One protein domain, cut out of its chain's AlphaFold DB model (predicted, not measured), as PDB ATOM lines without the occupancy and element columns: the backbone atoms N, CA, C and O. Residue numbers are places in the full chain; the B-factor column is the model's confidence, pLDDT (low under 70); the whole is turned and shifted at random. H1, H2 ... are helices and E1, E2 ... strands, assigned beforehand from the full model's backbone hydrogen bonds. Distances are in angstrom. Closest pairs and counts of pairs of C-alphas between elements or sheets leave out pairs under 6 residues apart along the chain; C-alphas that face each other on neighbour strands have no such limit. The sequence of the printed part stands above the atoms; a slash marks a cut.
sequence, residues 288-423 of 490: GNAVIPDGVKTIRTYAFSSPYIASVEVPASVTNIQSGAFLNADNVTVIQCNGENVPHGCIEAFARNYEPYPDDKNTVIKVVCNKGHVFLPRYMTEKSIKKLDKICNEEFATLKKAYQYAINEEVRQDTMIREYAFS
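This is residues 288 to 423 of the 490 residues of an uncharacterized protein of Blautia sp. BCRC 81119 (UniProt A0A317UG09). A twisted slab of five strands has one face covered by H1, H2 and the long links at residues 292 to 308 and 315 to 333, while on the opposite face the long helix H4 packs along edge strand E5 and leaves the side of E1, E2 and E3 bare. The short helix H3 sits by E5, between H2 and H4. The printed part has 136 residues, with five named strands and four named helices in the order E1 E2 E3 H1 E4 E5 H2 H3 H4; under half of the residues are in named elements, and the class is mixed, helices and strands. The sheet is mixed, in the order E1 E2 E3 E4 E5. The whole is compact, with a radius of gyration of the C-alphas of 13.6 A and spans of 40 by 31 by 26 A.

E1, residues 288 to 291, is an edge strand, parallel to E2, residues 309 to 314, with N 290 and O 311 at 2.9 A. E2 is parallel to E3, residues 334 to 337, with N 314 and O 336 at 2.8 A. E3, H1, residues 346 to 350, and E4, residues 364 to 369, form a strand-helix-strand unit, two parallel neighbour strands with a helix between, and its crossover is right-handed; N 337 and O 368 are 2.8 A apart. E4 and E5, residues 372 to 377, are an antiparallel hairpin, with N 365 and O 376 at 2.9 A. H2, residues 382 to 394, touches H1, the closest C-alphas being those of Ile 347 and Asp 389, 4.9 A apart. H1 and H2 only graze the sheet, as does H3, residues 402 to 405. H4, residues 409 to 423, is on the sheet at a height of 7.9 A, over E5 and along the strands, at 5 degrees to E5 on the local plane. With residues 411 to 416 alone H4 touches H3; their closest C-alphas, of Tyr 403 and Arg 412, are 5.0 A apart. H2 and H4 are apart. In H2 every O i to N i+4 pair is within hydrogen-bond range, in H4 10 of 11, and in H1 0 of 1, with 2 of 2 O i to N i+3 pairs within range; H3 is too short for an O i to N i+4 pair.

E1 begins at C-alpha 288, (9.427, -12.941, -9.287). E4 is 16.6 A long and E5 17.0 A; E2 is 13.4 A. H2 measures 18.5 A and H4 20.1 A, ending at C-alpha 423, (-8.586, -33.651, -8.667).

The C-alphas farthest apart, of Gly 295 and Glu 409, are 40.2 A apart. The links E1 to E2, E2 to E3 and H1 to E4 are long; residues 298 to 299 pair with residues 320 to 321, parallel. The printed part has no cut, and no printed residue has a pLDDT under 70.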
ATOM      1  N   GLY A 288       9.347 -11.510  -9.010       95.19
ATOM      2  CA  GLY A 288       9.427 -12.941  -9.287       95.19
ATOM      3  C   GLY A 288       9.159 -13.778  -8.038       95.19
ATOM      4  O   GLY A 288       8.077 -13.689  -7.462       95.19
ATOM      5  N   ASN A 289      10.110 -14.626  -7.651       96.38
ATOM      6  CA  ASN A 289       9.946 -15.532  -6.515       96.38
ATOM      7  C   ASN A 289      10.590 -14.953  -5.250       96.38
ATOM      8  O   ASN A 289      11.813 -14.820  -5.183       96.38
ATOM      9  N   ALA A 290       9.781 -14.649  -4.237       97.25
ATOM     10  CA  ALA A 290      10.277 -14.200  -2.943       97.25
ATOM     11  C   ALA A 290      10.654 -15.407  -2.069       97.25
ATOM     12  O   ALA A 290       9.783 -16.097  -1.537       97.25
ATOM     13  N   VAL A 291      11.959 -15.649  -1.913       97.69
ATOM     14  CA  VAL A 291      12.495 -16.760  -1.110       97.69
ATOM     15  C   VAL A 291      12.861 -16.276   0.286       97.69
ATOM     16  O   VAL A 291      13.867 -15.586   0.473       97.69
ATOM     17  N   ILE A 292      12.050 -16.643   1.276       98.25
ATOM     18  CA  ILE A 292      12.267 -16.240   2.668       98.25
ATOM     19  C   ILE A 292      13.361 -17.129   3.285       98.25
ATOM     20  O   ILE A 292      13.239 -18.354   3.233       98.25
ATOM     21  N   PRO A 293      14.424 -16.559   3.890       97.50
ATOM     22  CA  PRO A 293      15.510 -17.350   4.468       97.50
ATOM     23  C   PRO A 293      15.087 -18.233   5.650       97.50
ATOM     24  O   PRO A 293      14.266 -17.844   6.485       97.50
ATOM     25  N   ASP A 294      15.732 -19.394   5.776       97.12
ATOM     26  CA  ASP A 294      15.604 -20.252   6.955       97.12
ATOM     27  C   ASP A 294      15.981 -19.506   8.245       97.12
ATOM     28  O   ASP A 294      16.905 -18.693   8.292       97.12
ATOM     29  N   GLY A 295      15.273 -19.822   9.330       96.94
ATOM     30  CA  GLY A 295      15.479 -19.214  10.647       96.94
ATOM     31  C   GLY A 295      14.489 -18.097  10.968       96.94
ATOM     32  O   GLY A 295      14.205 -17.881  12.149       96.94
ATOM     33  N   VAL A 296      13.870 -17.487   9.948       98.62
ATOM     34  CA  VAL A 296      12.779 -16.519  10.121       98.62
ATOM     35  C   VAL A 296      11.607 -17.197  10.827       98.62
ATOM     36  O   VAL A 296      11.176 -18.282  10.435       98.62
ATOM     37  N   LYS A 297      11.108 -16.565  11.891       98.56
ATOM     38  CA  LYS A 297       9.975 -17.019  12.712       98.56
ATOM     39  C   LYS A 297       8.729 -16.183  12.479       98.56
ATOM     40  O   LYS A 297       7.620 -16.715  12.525       98.56
ATOM     41  N   THR A 298       8.908 -14.880  12.271       98.62
ATOM     42  CA  THR A 298       7.815 -13.923  12.098       98.62
ATOM     43  C   THR A 298       8.049 -13.020  10.899       98.62
ATOM     44  O   THR A 298       9.129 -12.454  10.753       98.62
ATOM     45  N   ILE A 299       7.013 -12.859  10.080       98.50
ATOM     46  CA  ILE A 299       6.939 -11.853   9.017       98.50
ATOM     47  C   ILE A 299       6.013 -10.742   9.513       98.50
ATOM     48  O   ILE A 299       4.868 -11.030   9.878       98.50
ATOM     49  N   ARG A 300       6.507  -9.502   9.594       97.50
ATOM     50  CA  ARG A 300       5.722  -8.373  10.112       97.50
ATOM     51  C   ARG A 300       4.704  -7.843   9.100       97.50
ATOM     52  O   ARG A 300       4.780  -8.110   7.904       97.50
ATOM     53  N   THR A 301       3.735  -7.085   9.603       94.88
ATOM     54  CA  THR A 301       2.806  -6.300   8.782       94.88
ATOM     55  C   THR A 301       3.588  -5.390   7.825       94.88
ATOM     56  O   THR A 301       4.592  -4.813   8.233       94.88
ATOM     57  N   TYR A 302       3.142  -5.287   6.567       92.56
ATOM     58  CA  TYR A 302       3.790  -4.561   5.458       92.56
ATOM     59  C   TYR A 302       5.167  -5.062   4.993       92.56
ATOM     60  O   TYR A 302       5.746  -4.458   4.095       92.56
ATOM     61  N   ALA A 303       5.655  -6.192   5.516       95.50
ATOM     62  CA  ALA A 303       6.959  -6.755   5.166       95.50
ATOM     63  C   ALA A 303       7.214  -6.937   3.657       95.50
ATOM     64  O   ALA A 303       8.341  -6.797   3.190       95.50
ATOM     65  N   PHE A 304       6.178  -7.306   2.906       94.44
ATOM     66  CA  PHE A 304       6.204  -7.531   1.466       94.44
ATOM     67  C   PHE A 304       5.150  -6.659   0.795       94.44
ATOM     68  O   PHE A 304       4.071  -7.111   0.409       94.44
ATOM     69  N   SER A 305       5.486  -5.382   0.646       87.31
ATOM     70  CA  SER A 305       4.627  -4.400  -0.020       87.31
ATOM     71  C   SER A 305       4.850  -4.322  -1.537       87.31
ATOM     72  O   SER A 305       4.249  -3.479  -2.197       87.31
ATOM     73  N   SER A 306       5.686  -5.201  -2.103       92.44
ATOM     74  CA  SER A 306       5.965  -5.209  -3.539       92.44
ATOM     75  C   SER A 306       4.821  -5.820  -4.361       92.44
ATOM     76  O   SER A 306       4.434  -6.967  -4.105       92.44
ATOM     77  N   PRO A 307       4.341  -5.129  -5.413       91.56
ATOM     78  CA  PRO A 307       3.354  -5.679  -6.335       91.56
ATOM     79  C   PRO A 307       3.960  -6.617  -7.390       91.56
ATOM     80  O   PRO A 307       3.221  -7.211  -8.169       91.56
ATOM     81  N   TYR A 308       5.286  -6.775  -7.457       93.75
ATOM     82  CA  TYR A 308       5.957  -7.505  -8.546       93.75
ATOM     83  C   TYR A 308       6.289  -8.969  -8.211       93.75
ATOM     84  O   TYR A 308       6.888  -9.681  -9.026       93.75
ATOM     85  N   ILE A 309       5.909  -9.434  -7.019       96.00
ATOM     86  CA  ILE A 309       6.111 -10.815  -6.569       96.00
ATOM     87  C   ILE A 309       5.031 -11.715  -7.192       96.00
ATOM     88  O   ILE A 309       3.839 -11.428  -7.103       96.00
ATOM     89  N   ALA A 310       5.453 -12.821  -7.802       95.31
ATOM     90  CA  ALA A 310       4.593 -13.802  -8.469       95.31
ATOM     91  C   ALA A 310       4.416 -15.099  -7.655       95.31
ATOM     92  O   ALA A 310       3.391 -15.780  -7.766       95.31
ATOM     93  N   SER A 311       5.402 -15.443  -6.824       97.50
ATOM     94  CA  SER A 311       5.352 -16.590  -5.915       97.50
ATOM     95  C   SER A 311       6.145 -16.329  -4.642       97.50
ATOM     96  O   SER A 311       7.040 -15.483  -4.619       97.50
ATOM     97  N   VAL A 312       5.813 -17.061  -3.579       98.25
ATOM     98  CA  VAL A 312       6.490 -16.949  -2.281       98.25
ATOM     99  C   VAL A 312       6.884 -18.332  -1.776       98.25
ATOM    100  O   VAL A 312       6.049 -19.238  -1.734       98.25
ATOM    101  N   GLU A 313       8.135 -18.473  -1.347       98.00
ATOM    102  CA  GLU A 313       8.644 -19.648  -0.638       98.00
ATOM    103  C   GLU A 313       8.802 -19.335   0.851       98.00
ATOM    104  O   GLU A 313       9.580 -18.467   1.255       98.00
ATOM    105  N   VAL A 314       8.047 -20.060   1.673       98.19
ATOM    106  CA  VAL A 314       7.961 -19.890   3.121       98.19
ATOM    107  C   VAL A 314       8.630 -21.085   3.811       98.19
ATOM    108  O   VAL A 314       8.119 -22.211   3.732       98.19
ATOM    109  N   PRO A 315       9.763 -20.894   4.511       97.50
ATOM    110  CA  PRO A 315      10.470 -21.991   5.153       97.50
ATOM    111  C   PRO A 315       9.703 -22.516   6.368       97.50
ATOM    112  O   PRO A 315       8.912 -21.808   6.995       97.50
ATOM    113  N   ALA A 316       9.991 -23.763   6.759       96.81
ATOM    114  CA  ALA A 316       9.333 -24.429   7.888       96.81
ATOM    115  C   ALA A 316       9.562 -23.717   9.235       96.81
ATOM    116  O   ALA A 316       8.860 -23.981  10.209       96.81
ATOM    117  N   SER A 317      10.561 -22.831   9.313       98.00
ATOM    118  CA  SER A 317      10.833 -22.041  10.509       98.00
ATOM    119  C   SER A 317       9.784 -20.964  10.777       98.00
ATOM    120  O   SER A 317       9.658 -20.576  11.940       98.00
ATOM    121  N   VAL A 318       9.063 -20.489   9.754       98.62
ATOM    122  CA  VAL A 318       8.059 -19.427   9.893       98.62
ATOM    123  C   VAL A 318       6.829 -19.998  10.576       98.62
ATOM    124  O   VAL A 318       6.199 -20.926  10.080       98.62
ATOM    125  N   THR A 319       6.465 -19.423  11.718       97.38
ATOM    126  CA  THR A 319       5.289 -19.853  12.485       97.38
ATOM    127  C   THR A 319       4.187 -18.805  12.497       97.38
ATOM    128  O   THR A 319       3.045 -19.147  12.787       97.38
ATOM    129  N   ASN A 320       4.511 -17.544  12.192       98.31
ATOM    130  CA  ASN A 320       3.565 -16.436  12.240       98.31
ATOM    131  C   ASN A 320       3.798 -15.433  11.101       98.31
ATOM    132  O   ASN A 320       4.897 -14.898  10.947       98.31
ATOM    133  N   ILE A 321       2.745 -15.138  10.351       98.44
ATOM    134  CA  ILE A 321       2.688 -14.085   9.341       98.44
ATOM    135  C   ILE A 321       1.659 -13.077   9.836       98.44
ATOM    136  O   ILE A 321       0.508 -13.425  10.081       98.44
ATOM    137  N   GLN A 322       2.081 -11.839  10.072       97.25
ATOM    138  CA  GLN A 322       1.168 -10.817  10.574       97.25
ATOM    139  C   GLN A 322       0.200 -10.355   9.480       97.25
ATOM    140  O   GLN A 322       0.522 -10.359   8.290       97.25
ATOM    141  N   SER A 323      -0.991  -9.922   9.902       92.75
ATOM    142  CA  SER A 323      -2.008  -9.366   9.005       92.75
ATOM    143  C   SER A 323      -1.422  -8.229   8.161       92.75
ATOM    144  O   SER A 323      -0.666  -7.399   8.675       92.75
ATOM    145  N   GLY A 324      -1.721  -8.216   6.862       92.62
ATOM    146  CA  GLY A 324      -1.202  -7.219   5.920       92.62
ATOM    147  C   GLY A 324       0.274  -7.372   5.535       92.62
ATOM    148  O   GLY A 324       0.807  -6.486   4.875       92.62
ATOM    149  N   ALA A 325       0.959  -8.464   5.905       96.25
ATOM    150  CA  ALA A 325       2.348  -8.704   5.489       96.25
ATOM    151  C   ALA A 325       2.540  -8.679   3.960       96.25
ATOM    152  O   ALA A 325       3.600  -8.277   3.503       96.25
ATOM    153  N   PHE A 326       1.515  -9.075   3.196       95.75
ATOM    154  CA  PHE A 326       1.511  -9.177   1.731       95.75
ATOM    155  C   PHE A 326       0.381  -8.337   1.099       95.75
ATOM    156  O   PHE A 326      -0.279  -8.768   0.147       95.75
ATOM    157  N   LEU A 327       0.104  -7.149   1.657       90.19
ATOM    158  CA  LEU A 327      -1.062  -6.336   1.277       90.19
ATOM    159  C   LEU A 327      -1.104  -5.994  -0.223       90.19
ATOM    160  O   LEU A 327      -2.176  -6.062  -0.811       90.19
ATOM    161  N   ASN A 328       0.041  -5.688  -0.836       89.31
ATOM    162  CA  ASN A 328       0.121  -5.290  -2.249       89.31
ATOM    163  C   ASN A 328       0.522  -6.444  -3.186       89.31
ATOM    164  O   ASN A 328       0.664  -6.245  -4.389       89.31
ATOM    165  N   ALA A 329       0.729  -7.655  -2.663       91.88
ATOM    166  CA  ALA A 329       1.249  -8.788  -3.430       91.88
ATOM    167  C   ALA A 329       0.137  -9.547  -4.191       91.88
ATOM    168  O   ALA A 329       0.043 -10.776  -4.135       91.88
ATOM    169  N   ASP A 330      -0.732  -8.819  -4.899       91.00
ATOM    170  CA  ASP A 330      -1.900  -9.381  -5.603       91.00
ATOM    171  C   ASP A 330      -1.512 -10.277  -6.795       91.00
ATOM    172  O   ASP A 330      -2.271 -11.162  -7.193       91.00
ATOM    173  N   ASN A 331      -0.281 -10.137  -7.296       93.25
ATOM    174  CA  ASN A 331       0.287 -10.992  -8.341       93.25
ATOM    175  C   ASN A 331       0.741 -12.379  -7.848       93.25
ATOM    176  O   ASN A 331       1.047 -13.251  -8.666       93.25
ATOM    177  N   VAL A 332       0.748 -12.632  -6.533       96.06
ATOM    178  CA  VAL A 332       1.162 -13.930  -5.979       96.06
ATOM    179  C   VAL A 332       0.094 -14.982  -6.227       96.06
ATOM    180  O   VAL A 332      -0.935 -14.993  -5.560       96.06
ATOM    181  N   THR A 333       0.349 -15.918  -7.135       94.50
ATOM    182  CA  THR A 333      -0.587 -17.017  -7.453       94.50
ATOM    183  C   THR A 333      -0.181 -18.349  -6.827       94.50
ATOM    184  O   THR A 333      -0.991 -19.279  -6.778       94.50
ATOM    185  N   VAL A 334       1.051 -18.454  -6.314       97.50
ATOM    186  CA  VAL A 334       1.589 -19.670  -5.695       97.50
ATOM    187  C   VAL A 334       2.295 -19.352  -4.380       97.50
ATOM    188  O   VAL A 334       3.198 -18.519  -4.333       97.50
ATOM    189  N   ILE A 335       1.914 -20.075  -3.327       98.06
ATOM    190  CA  ILE A 335       2.566 -20.054  -2.016       98.06
ATOM    191  C   ILE A 335       3.109 -21.456  -1.743       98.06
ATOM    192  O   ILE A 335       2.340 -22.416  -1.650       98.06
ATOM    193  N   GLN A 336       4.426 -21.571  -1.614       98.00
ATOM    194  CA  GLN A 336       5.120 -22.814  -1.309       98.00
ATOM    195  C   GLN A 336       5.600 -22.783   0.142       98.00
ATOM    196  O   GLN A 336       6.476 -22.006   0.497       98.00
ATOM    197  N   CYS A 337       5.050 -23.650   0.981       97.12
ATOM    198  CA  CYS A 337       5.427 -23.794   2.381       97.12
ATOM    199  C   CYS A 337       6.263 -25.067   2.568       97.12
ATOM    200  O   CYS A 337       5.831 -26.152   2.188       97.12
ATOM    201  N   ASN A 338       7.422 -24.967   3.220       95.75
ATOM    202  CA  ASN A 338       8.274 -26.133   3.516       95.75
ATOM    203  C   ASN A 338       7.878 -26.854   4.820       95.75
ATOM    204  O   ASN A 338       8.486 -27.858   5.196       95.75
ATOM    205  N   GLY A 339       6.878 -26.332   5.537       91.69
ATOM    206  CA  GLY A 339       6.299 -26.948   6.729       91.69
ATOM    207  C   GLY A 339       5.269 -28.037   6.414       91.69
ATOM    208  O   GLY A 339       4.823 -28.214   5.280       91.69
ATOM    209  N   GLU A 340       4.857 -28.771   7.450       89.00
ATOM    210  CA  GLU A 340       3.749 -29.729   7.343       89.00
ATOM    211  C   GLU A 340       2.414 -29.054   7.021       89.00
ATOM    212  O   GLU A 340       1.668 -29.526   6.166       89.00
ATOM    213  N   ASN A 341       2.128 -27.960   7.723       92.81
ATOM    214  CA  ASN A 341       0.960 -27.110   7.541       92.81
ATOM    215  C   ASN A 341       1.421 -25.712   7.099       92.81
ATOM    216  O   ASN A 341       2.618 -25.420   7.030       92.81
ATOM    217  N   VAL A 342       0.459 -24.840   6.825       94.88
ATOM    218  CA  VAL A 342       0.715 -23.442   6.482       94.88
ATOM    219  C   VAL A 342       0.906 -22.617   7.773       94.88
ATOM    220  O   VAL A 342       0.221 -22.890   8.758       94.88
ATOM    221  N   PRO A 343       1.812 -21.624   7.840       97.19
ATOM    222  CA  PRO A 343       1.964 -20.789   9.037       97.19
ATOM    223  C   PRO A 343       0.695 -20.002   9.390       97.19
ATOM    224  O   PRO A 343      -0.108 -19.683   8.514       97.19
ATOM    225  N   HIS A 344       0.539 -19.654  10.671       97.88
ATOM    226  CA  HIS A 344      -0.574 -18.823  11.134       97.88
ATOM    227  C   HIS A 344      -0.563 -17.463  10.420       97.88
ATOM    228  O   HIS A 344       0.502 -16.854  10.288       97.88
ATOM    229  N   GLY A 345      -1.730 -16.993   9.978       97.62
ATOM    230  CA  GLY A 345      -1.926 -15.725   9.274       97.62
ATOM    231  C   GLY A 345      -1.548 -15.743   7.791       97.62
ATOM    232  O   GLY A 345      -1.671 -14.724   7.113       97.62
ATOM    233  N   CYS A 346      -1.092 -16.877   7.250       97.31
ATOM    234  CA  CYS A 346      -0.721 -16.962   5.842       97.31
ATOM    235  C   CYS A 346      -1.917 -16.756   4.911       97.31
ATOM    236  O   CYS A 346      -1.801 -16.022   3.939       97.31
ATOM    237  N   ILE A 347      -3.064 -17.388   5.170       96.56
ATOM    238  CA  ILE A 347      -4.235 -17.221   4.300       96.56
ATOM    239  C   ILE A 347      -4.755 -15.790   4.421       96.56
ATOM    240  O   ILE A 347      -5.102 -15.177   3.415       96.56
ATOM    241  N   GLU A 348      -4.740 -15.234   5.633       96.94
ATOM    242  CA  GLU A 348      -5.114 -13.839   5.876       96.94
ATOM    243  C   GLU A 348      -4.224 -12.842   5.124       96.94
ATOM    244  O   GLU A 348      -4.729 -11.851   4.603       96.94
ATOM    245  N   ALA A 349      -2.922 -13.108   5.007       96.44
ATOM    246  CA  ALA A 349      -2.003 -12.189   4.346       96.44
ATOM    247  C   ALA A 349      -2.226 -12.072   2.823       96.44
ATOM    248  O   ALA A 349      -1.983 -11.005   2.253       96.44
ATOM    249  N   PHE A 350      -2.709 -13.131   2.163       96.00
ATOM    250  CA  PHE A 350      -2.892 -13.159   0.703       96.00
ATOM    251  C   PHE A 350      -4.351 -13.056   0.237       96.00
ATOM    252  O   PHE A 350      -4.590 -12.709  -0.920       96.00
ATOM    253  N   ALA A 351      -5.325 -13.346   1.102       96.25
ATOM    254  CA  ALA A 351      -6.740 -13.195   0.775       96.25
ATOM    255  C   ALA A 351      -7.199 -11.726   0.844       96.25
ATOM    256  O   ALA A 351      -6.541 -10.866   1.435       96.25
ATOM    257  N   ARG A 352      -8.352 -11.431   0.236       95.94
ATOM    258  CA  ARG A 352      -8.960 -10.095   0.167       95.94
ATOM    259  C   ARG A 352     -10.431 -10.149   0.580       95.94
ATOM    260  O   ARG A 352     -11.171 -11.029   0.145       95.94
ATOM    261  N   ASN A 353     -10.846  -9.200   1.420       96.06
ATOM    262  CA  ASN A 353     -12.214  -9.084   1.943       96.06
ATOM    263  C   ASN A 353     -13.008  -7.974   1.238       96.06
ATOM    264  O   ASN A 353     -13.504  -7.041   1.870       96.06
ATOM    265  N   TYR A 354     -13.068  -8.052  -0.084       95.44
ATOM    266  CA  TYR A 354     -13.859  -7.185  -0.955       95.44
ATOM    267  C   TYR A 354     -14.108  -7.916  -2.284       95.44
ATOM    268  O   TYR A 354     -13.603  -9.019  -2.481       95.44
ATOM    269  N   GLU A 355     -14.936  -7.356  -3.163       95.25
ATOM    270  CA  GLU A 355     -15.166  -7.924  -4.500       95.25
ATOM    271  C   GLU A 355     -13.961  -7.660  -5.416       95.25
ATOM    272  O   GLU A 355     -13.409  -6.561  -5.342       95.25
ATOM    273  N   PRO A 356     -13.564  -8.605  -6.290       93.31
ATOM    274  CA  PRO A 356     -12.486  -8.373  -7.247       93.31
ATOM    275  C   PRO A 356     -12.726  -7.105  -8.072       93.31
ATOM    276  O   PRO A 356     -13.855  -6.824  -8.487       93.31
ATOM    277  N   TYR A 357     -11.664  -6.346  -8.333       90.31
ATOM    278  CA  TYR A 357     -11.740  -5.262  -9.309       90.31
ATOM    279  C   TYR A 357     -11.877  -5.841 -10.727       90.31
ATOM    280  O   TYR A 357     -11.351  -6.925 -10.980       90.31
ATOM    281  N   PRO A 358     -12.549  -5.145 -11.665       85.75
ATOM    282  CA  PRO A 358     -12.769  -5.662 -13.020       85.75
ATOM    283  C   PRO A 358     -11.495  -6.021 -13.801       85.75
ATOM    284  O   PRO A 358     -11.562  -6.774 -14.765       85.75
ATOM    285  N   ASP A 359     -10.355  -5.446 -13.431       84.88
ATOM    286  CA  ASP A 359      -9.045  -5.657 -14.043       84.88
ATOM    287  C   ASP A 359      -8.172  -6.691 -13.312       84.88
ATOM    288  O   ASP A 359      -7.116  -7.058 -13.836       84.88
ATOM    289  N   ASP A 360      -8.595  -7.204 -12.149       87.38
ATOM    290  CA  ASP A 360      -7.847  -8.251 -11.453       87.38
ATOM    291  C   ASP A 360      -8.119  -9.639 -12.045       87.38
ATOM    292  O   ASP A 360      -9.209 -10.204 -11.951       87.38
ATOM    293  N   LYS A 361      -7.064 -10.231 -12.603       87.12
ATOM    294  CA  LYS A 361      -7.079 -11.555 -13.231       87.12
ATOM    295  C   LYS A 361      -6.711 -12.687 -12.260       87.12
ATOM    296  O   LYS A 361      -6.891 -13.859 -12.590       87.12
ATOM    297  N   ASN A 362      -6.200 -12.383 -11.064       91.50
ATOM    298  CA  ASN A 362      -5.598 -13.354 -10.145       91.50
ATOM    299  C   ASN A 362      -6.554 -13.786  -9.024       91.50
ATOM    300  O   ASN A 362      -6.239 -13.693  -7.839       91.50
ATOM    301  N   THR A 363      -7.714 -14.338  -9.370       95.38
ATOM    302  CA  THR A 363      -8.779 -14.679  -8.406       95.38
ATOM    303  C   THR A 363      -8.528 -15.940  -7.565       95.38
ATOM    304  O   THR A 363      -9.268 -16.189  -6.608       95.38
ATOM    305  N   VAL A 364      -7.500 -16.741  -7.876       96.56
ATOM    306  CA  VAL A 364      -7.207 -18.035  -7.229       96.56
ATOM    307  C   VAL A 364      -5.744 -18.112  -6.795       96.56
ATOM    308  O   VAL A 364      -4.845 -17.749  -7.550       96.56
ATOM    309  N   ILE A 365      -5.502 -18.651  -5.599       97.06
ATOM    310  CA  ILE A 365      -4.162 -18.888  -5.051       97.06
ATOM    311  C   ILE A 365      -3.953 -20.390  -4.871       97.06
ATOM    312  O   ILE A 365      -4.767 -21.071  -4.244       97.06
ATOM    313  N   LYS A 366      -2.840 -20.919  -5.378       97.38
ATOM    314  CA  LYS A 366      -2.390 -22.281  -5.082       97.38
ATOM    315  C   LYS A 366      -1.489 -22.264  -3.853       97.38
ATOM    316  O   LYS A 366      -0.423 -21.657  -3.876       97.38
ATOM    317  N   VAL A 367      -1.878 -22.990  -2.813       97.31
ATOM    318  CA  VAL A 367      -1.061 -23.174  -1.610       97.31
ATOM    319  C   VAL A 367      -0.549 -24.602  -1.572       97.31
ATOM    320  O   VAL A 367      -1.330 -25.539  -1.726       97.31
ATOM    321  N   VAL A 368       0.753 -24.771  -1.378       96.38
ATOM    322  CA  VAL A 368       1.433 -26.068  -1.338       96.38
ATOM    323  C   VAL A 368       2.181 -26.197  -0.016       96.38
ATOM    324  O   VAL A 368       2.874 -25.272   0.391       96.38
ATOM    325  N   CYS A 369       2.069 -27.344   0.642       94.75
ATOM    326  CA  CYS A 369       2.880 -27.725   1.795       94.75
ATOM    327  C   CYS A 369       3.237 -29.218   1.739       94.75
ATOM    328  O   CYS A 369       2.826 -29.936   0.824       94.75
ATOM    329  N   ASN A 370       3.962 -29.733   2.737       92.62
ATOM    330  CA  ASN A 370       4.361 -31.148   2.736       92.62
ATOM    331  C   ASN A 370       3.164 -32.118   2.827       92.62
ATOM    332  O   ASN A 370       3.279 -33.270   2.415       92.62
ATOM    333  N   LYS A 371       2.011 -31.673   3.349       90.69
ATOM    334  CA  LYS A 371       0.779 -32.481   3.433       90.69
ATOM    335  C   LYS A 371      -0.086 -32.443   2.170       90.69
ATOM    336  O   LYS A 371      -1.080 -33.165   2.109       90.69
ATOM    337  N   GLY A 372       0.269 -31.641   1.170       92.25
ATOM    338  CA  GLY A 372      -0.439 -31.579  -0.105       92.25
ATOM    339  C   GLY A 372      -0.542 -30.163  -0.651       92.25
ATOM    340  O   GLY A 372       0.272 -29.297  -0.361       92.25
ATOM    341  N   HIS A 373      -1.564 -29.915  -1.460       93.62
ATOM    342  CA  HIS A 373      -1.869 -28.578  -1.951       93.62
ATOM    343  C   HIS A 373      -3.374 -28.348  -1.973       93.62
ATOM    344  O   HIS A 373      -4.158 -29.296  -1.938       93.62
ATOM    345  N   VAL A 374      -3.754 -27.080  -2.061       95.44
ATOM    346  CA  VAL A 374      -5.137 -26.638  -2.205       95.44
ATOM    347  C   VAL A 374      -5.189 -25.401  -3.097       95.44
ATOM    348  O   VAL A 374      -4.274 -24.574  -3.081       95.44
ATOM    349  N   PHE A 375      -6.261 -25.269  -3.873       97.25
ATOM    350  CA  PHE A 375      -6.605 -24.023  -4.552       97.25
ATOM    351  C   PHE A 375      -7.613 -23.246  -3.705       97.25
ATOM    352  O   PHE A 375      -8.681 -23.762  -3.373       97.25
ATOM    353  N   LEU A 376      -7.267 -22.017  -3.332       97.44
ATOM    354  CA  LEU A 376      -8.094 -21.134  -2.516       97.44
ATOM    355  C   LEU A 376      -8.635 -19.979  -3.364       97.44
ATOM    356  O   LEU A 376      -7.885 -19.435  -4.178       97.44
ATOM    357  N   PRO A 377      -9.885 -19.545  -3.141       98.00
ATOM    358  CA  PRO A 377     -10.343 -18.274  -3.687       98.00
ATOM    359  C   PRO A 377      -9.550 -17.128  -3.046       98.00
ATOM    360  O   PRO A 377      -9.425 -17.086  -1.830       98.00
ATOM    361  N   ARG A 378      -9.014 -16.172  -3.809       97.31
ATOM    362  CA  ARG A 378      -8.364 -14.987  -3.212       97.31
ATOM    363  C   ARG A 378      -9.378 -14.132  -2.457       97.31
ATOM    364  O   ARG A 378      -9.092 -13.630  -1.373       97.31
ATOM    365  N   TYR A 379     -10.568 -13.990  -3.029       97.94
ATOM    366  CA  TYR A 379     -11.606 -13.091  -2.549       97.94
ATOM    367  C   TYR A 379     -12.653 -13.833  -1.728       97.94
ATOM    368  O   TYR A 379     -13.323 -14.749  -2.218       97.94
ATOM    369  N   MET A 380     -12.783 -13.451  -0.460       98.12
ATOM    370  CA  MET A 380     -13.599 -14.146   0.531       98.12
ATOM    371  C   MET A 380     -14.111 -13.184   1.601       98.12
ATOM    372  O   MET A 380     -13.520 -12.144   1.852       98.12
ATOM    373  N   THR A 381     -15.158 -13.569   2.331       98.19
ATOM    374  CA  THR A 381     -15.569 -12.814   3.526       98.19
ATOM    375  C   THR A 381     -14.547 -12.955   4.660       98.19
ATOM    376  O   THR A 381     -13.969 -14.027   4.841       98.19
ATOM    377  N   GLU A 382     -14.397 -11.932   5.508       97.38
ATOM    378  CA  GLU A 382     -13.496 -11.955   6.681       97.38
ATOM    379  C   GLU A 382     -13.654 -13.224   7.539       97.38
ATOM    380  O   GLU A 382     -12.678 -13.852   7.954       97.38
ATOM    381  N   LYS A 383     -14.902 -13.652   7.770       98.00
ATOM    382  CA  LYS A 383     -15.218 -14.878   8.517       98.00
ATOM    383  C   LYS A 383     -14.638 -16.128   7.848       98.00
ATOM    384  O   LYS A 383     -14.188 -17.038   8.543       98.00
ATOM    385  N   SER A 384     -14.688 -16.188   6.521       98.19
ATOM    386  CA  SER A 384     -14.171 -17.308   5.734       98.19
ATOM    387  C   SER A 384     -12.648 -17.332   5.738       98.19
ATOM    388  O   SER A 384     -12.077 -18.397   5.958       98.19
ATOM    389  N   ILE A 385     -12.014 -16.161   5.611       98.31
ATOM    390  CA  ILE A 385     -10.556 -15.998   5.691       98.31
ATOM    391  C   ILE A 385     -10.039 -16.533   7.028       98.31
ATOM    392  O   ILE A 385      -9.250 -17.472   7.039       98.31
ATOM    393  N   LYS A 386     -10.559 -16.032   8.158       97.50
ATOM    394  CA  LYS A 386     -10.135 -16.477   9.501       97.50
ATOM    395  C   LYS A 386     -10.344 -17.975   9.721       97.50
ATOM    396  O   LYS A 386      -9.535 -18.641  10.363       97.50
ATOM    397  N   LYS A 387     -11.447 -18.518   9.199       97.38
ATOM    398  CA  LYS A 387     -11.744 -19.950   9.305       97.38
ATOM    399  C   LYS A 387     -10.753 -20.789   8.497       97.38
ATOM    400  O   LYS A 387     -10.281 -21.801   9.009       97.38
ATOM    401  N   LEU A 388     -10.471 -20.404   7.255       97.19
ATOM    402  CA  LEU A 388      -9.534 -21.128   6.401       97.19
ATOM    403  C   LEU A 388      -8.096 -20.995   6.877       97.19
ATOM    404  O   LEU A 388      -7.383 -21.987   6.826       97.19
ATOM    405  N   ASP A 389      -7.693 -19.833   7.387       97.75
ATOM    406  CA  ASP A 389      -6.369 -19.651   7.979       97.75
ATOM    407  C   ASP A 389      -6.128 -20.666   9.101       97.75
ATOM    408  O   ASP A 389      -5.172 -21.441   9.053       97.75
ATOM    409  N   LYS A 390      -7.093 -20.780  10.022       97.31
ATOM    410  CA  LYS A 390      -7.060 -21.777  11.093       97.31
ATOM    411  C   LYS A 390      -6.988 -23.216  10.566       97.31
ATOM    412  O   LYS A 390      -6.142 -23.986  11.015       97.31
ATOM    413  N   ILE A 391      -7.847 -23.592   9.612       96.69
ATOM    414  CA  ILE A 391      -7.857 -24.957   9.050       96.69
ATOM    415  C   ILE A 391      -6.525 -25.266   8.357       96.69
ATOM    416  O   ILE A 391      -5.948 -26.324   8.588       96.69
ATOM    417  N   CYS A 392      -6.014 -24.352   7.532       96.00
ATOM    418  CA  CYS A 392      -4.742 -24.521   6.831       96.00
ATOM    419  C   CYS A 392      -3.546 -24.584   7.791       96.00
ATOM    420  O   CYS A 392      -2.547 -25.232   7.471       96.00
ATOM    421  N   ASN A 393      -3.641 -23.937   8.955       96.69
ATOM    422  CA  ASN A 393      -2.602 -23.955   9.975       96.69
ATOM    423  C   ASN A 393      -2.607 -25.218  10.846       96.69
ATOM    424  O   ASN A 393      -1.541 -25.755  11.152       96.69
ATOM    425  N   GLU A 394      -3.780 -25.726  11.218       95.19
ATOM    426  CA  GLU A 394      -3.905 -26.850  12.155       95.19
ATOM    427  C   GLU A 394      -4.074 -28.196  11.426       95.19
ATOM    428  O   GLU A 394      -3.417 -29.186  11.755       95.19
ATOM    429  N   GLU A 395      -4.900 -28.231  10.380       94.00
ATOM    430  CA  GLU A 395      -5.429 -29.457   9.773       94.00
ATOM    431  C   GLU A 395      -5.433 -29.406   8.232       94.00
ATOM    432  O   GLU A 395      -6.373 -29.872   7.596       94.00
ATOM    433  N   PHE A 396      -4.384 -28.871   7.597       93.44
ATOM    434  CA  PHE A 396      -4.356 -28.610   6.145       93.44
ATOM    435  C   PHE A 396      -4.886 -29.764   5.269       93.44
ATOM    436  O   PHE A 396      -5.681 -29.549   4.358       93.44
ATOM    437  N   ALA A 397      -4.495 -31.007   5.576       91.19
ATOM    438  CA  ALA A 397      -4.891 -32.200   4.822       91.19
ATOM    439  C   ALA A 397      -6.406 -32.506   4.852       91.19
ATOM    440  O   ALA A 397      -6.895 -33.273   4.019       91.19
ATOM    441  N   THR A 398      -7.153 -31.951   5.813       91.25
ATOM    442  CA  THR A 398      -8.606 -32.143   5.938       91.25
ATOM    443  C   THR A 398      -9.397 -31.150   5.091       91.25
ATOM    444  O   THR A 398     -10.578 -31.392   4.822       91.25
ATOM    445  N   LEU A 399      -8.767 -30.062   4.627       92.06
ATOM    446  CA  LEU A 399      -9.438 -29.043   3.833       92.06
ATOM    447  C   LEU A 399      -9.900 -29.627   2.496       92.06
ATOM    448  O   LEU A 399      -9.123 -30.056   1.647       92.06
ATOM    449  N   LYS A 400     -11.216 -29.611   2.305       87.19
ATOM    450  CA  LYS A 400     -11.899 -29.994   1.072       87.19
ATOM    451  C   LYS A 400     -12.755 -28.817   0.622       87.19
ATOM    452  O   LYS A 400     -13.292 -28.090   1.455       87.19
ATOM    453  N   LYS A 401     -12.954 -28.689  -0.691       93.19
ATOM    454  CA  LYS A 401     -13.938 -27.768  -1.284       93.19
ATOM    455  C   LYS A 401     -13.730 -26.296  -0.899       93.19
ATOM    456  O   LYS A 401     -14.688 -25.584  -0.607       93.19
ATOM    457  N   ALA A 402     -12.482 -25.827  -0.920       96.38
ATOM    458  CA  ALA A 402     -12.154 -24.445  -0.571       96.38
ATOM    459  C   ALA A 402     -12.889 -23.396  -1.435       96.38
ATOM    460  O   ALA A 402     -13.189 -22.306  -0.958       96.38
ATOM    461  N   TYR A 403     -13.286 -23.757  -2.660       96.94
ATOM    462  CA  TYR A 403     -14.134 -22.939  -3.533       96.94
ATOM    463  C   TYR A 403     -15.458 -22.480  -2.887       96.94
ATOM    464  O   TYR A 403     -16.019 -21.464  -3.285       96.94
ATOM    465  N   GLN A 404     -15.969 -23.181  -1.867       97.12
ATOM    466  CA  GLN A 404     -17.200 -22.795  -1.161       97.12
ATOM    467  C   GLN A 404     -17.065 -21.490  -0.365       97.12
ATOM    468  O   GLN A 404     -18.077 -20.897   0.000       97.12
ATOM    469  N   TYR A 405     -15.835 -21.057  -0.089       98.06
ATOM    470  CA  TYR A 405     -15.538 -19.844   0.674       98.06
ATOM    471  C   TYR A 405     -15.400 -18.589  -0.198       98.06
ATOM    472  O   TYR A 405     -15.218 -17.498   0.344       98.06
ATOM    473  N   ALA A 406     -15.495 -18.735  -1.522       98.25
ATOM    474  CA  ALA A 406     -15.446 -17.628  -2.467       98.25
ATOM    475  C   ALA A 406     -16.556 -16.603  -2.193       98.25
ATOM    476  O   ALA A 406     -17.690 -16.976  -1.871       98.25
ATOM    477  N   ILE A 407     -16.221 -15.319  -2.340       97.88
ATOM    478  CA  ILE A 407     -17.142 -14.206  -2.076       97.88
ATOM    479  C   ILE A 407     -18.325 -14.173  -3.054       97.88
ATOM    480  O   ILE A 407     -19.453 -13.906  -2.641       97.88
ATOM    481  N   ASN A 408     -18.082 -14.532  -4.318       96.75
ATOM    482  CA  ASN A 408     -19.059 -14.507  -5.400       96.75
ATOM    483  C   ASN A 408     -18.979 -15.784  -6.269       96.75
ATOM    484  O   ASN A 408     -18.189 -16.695  -6.003       96.75
ATOM    485  N   GLU A 409     -19.842 -15.867  -7.285       96.50
ATOM    486  CA  GLU A 409     -19.934 -17.029  -8.178       96.50
ATOM    487  C   GLU A 409     -18.735 -17.158  -9.129       96.50
ATOM    488  O   GLU A 409     -18.229 -18.257  -9.325       96.50
ATOM    489  N   GLU A 410     -18.227 -16.056  -9.670       95.88
ATOM    490  CA  GLU A 410     -17.104 -16.070 -10.613       95.88
ATOM    491  C   GLU A 410     -15.821 -16.595  -9.960       95.88
ATOM    492  O   GLU A 410     -15.172 -17.504 -10.475       95.88
ATOM    493  N   VAL A 411     -15.501 -16.107  -8.761       97.38
ATOM    494  CA  VAL A 411     -14.347 -16.562  -7.971       97.38
ATOM    495  C   VAL A 411     -14.512 -18.033  -7.564       97.38
ATOM    496  O   VAL A 411     -13.537 -18.794  -7.513       97.38
ATOM    497  N   ARG A 412     -15.750 -18.472  -7.297       97.94
ATOM    498  CA  ARG A 412     -16.066 -19.880  -7.012       97.94
ATOM    499  C   ARG A 412     -15.779 -20.758  -8.224       97.94
ATOM    500  O   ARG A 412     -15.083 -21.763  -8.075       97.94
ATOM    501  N   GLN A 413     -16.280 -20.372  -9.395       97.19
ATOM    502  CA  GLN A 413     -16.060 -21.072 -10.660       97.19
ATOM    503  C   GLN A 413     -14.570 -21.147 -10.996       97.19
ATOM    504  O   GLN A 413     -14.067 -22.241 -11.253       97.19
ATOM    505  N   ASP A 414     -13.841 -20.034 -10.886       97.12
ATOM    506  CA  ASP A 414     -12.397 -19.978 -11.136       97.12
ATOM    507  C   ASP A 414     -11.637 -20.966 -10.241       97.12
ATOM    508  O   ASP A 414     -10.811 -21.756 -10.708       97.12
ATOM    509  N   THR A 415     -11.973 -20.996  -8.948       97.62
ATOM    510  CA  THR A 415     -11.360 -21.932  -7.997       97.62
ATOM    511  C   THR A 415     -11.710 -23.386  -8.335       97.62
ATOM    512  O   THR A 415     -10.850 -24.267  -8.273       97.62
ATOM    513  N   MET A 416     -12.960 -23.659  -8.725       97.62
ATOM    514  CA  MET A 416     -13.427 -24.996  -9.110       97.62
ATOM    515  C   MET A 416     -12.747 -25.514 -10.379       97.62
ATOM    516  O   MET A 416     -12.389 -26.690 -10.423       97.62
ATOM    517  N   ILE A 417     -12.516 -24.660 -11.379       97.19
ATOM    518  CA  ILE A 417     -11.782 -25.017 -12.602       97.19
ATOM    519  C   ILE A 417     -10.372 -25.497 -12.251       97.19
ATOM    520  O   ILE A 417      -9.952 -26.570 -12.695       97.19
ATOM    521  N   ARG A 418      -9.658 -24.742 -11.403       95.94
ATOM    522  CA  ARG A 418      -8.301 -25.095 -10.954       95.94
ATOM    523  C   ARG A 418      -8.284 -26.394 -10.145       95.94
ATOM    524  O   ARG A 418      -7.474 -27.278 -10.427       95.94
ATOM    525  N   GLU A 419      -9.214 -26.547  -9.207       95.44
ATOM    526  CA  GLU A 419      -9.340 -27.759  -8.392       95.44
ATOM    527  C   GLU A 419      -9.693 -28.990  -9.241       95.44
ATOM    528  O   GLU A 419      -9.117 -30.062  -9.049       95.44
ATOM    529  N   TYR A 420     -10.610 -28.872 -10.206       95.94
ATOM    530  CA  TYR A 420     -11.000 -29.990 -11.068       95.94
ATOM    531  C   TYR A 420      -9.886 -30.407 -12.024       95.94
ATOM    532  O   TYR A 420      -9.688 -31.606 -12.247       95.94
ATOM    533  N   ALA A 421      -9.145 -29.439 -12.574       93.44
ATOM    534  CA  ALA A 421      -8.011 -29.715 -13.448       93.44
ATOM    535  C   ALA A 421      -7.017 -30.691 -12.792       93.44
ATOM    536  O   ALA A 421      -6.466 -31.542 -13.494       93.44
ATOM    537  N   PHE A 422      -6.873 -30.625 -11.463       89.62
ATOM    538  CA  PHE A 422      -6.053 -31.536 -10.669       89.62
ATOM    539  C   PHE A 422      -6.808 -32.780 -10.159       89.62
ATOM    540  O   PHE A 422      -6.380 -33.908 -10.393       89.62
ATOM    541  N   SER A 423      -7.923 -32.593  -9.450       90.88
ATOM    542  CA  SER A 423      -8.586 -33.651  -8.667       90.88
ATOM    543  C   SER A 423      -9.464 -34.596  -9.488       90.88
ATOM    544  O   SER A 423      -9.715 -35.725  -9.063       90.88
TER     545      SER A 423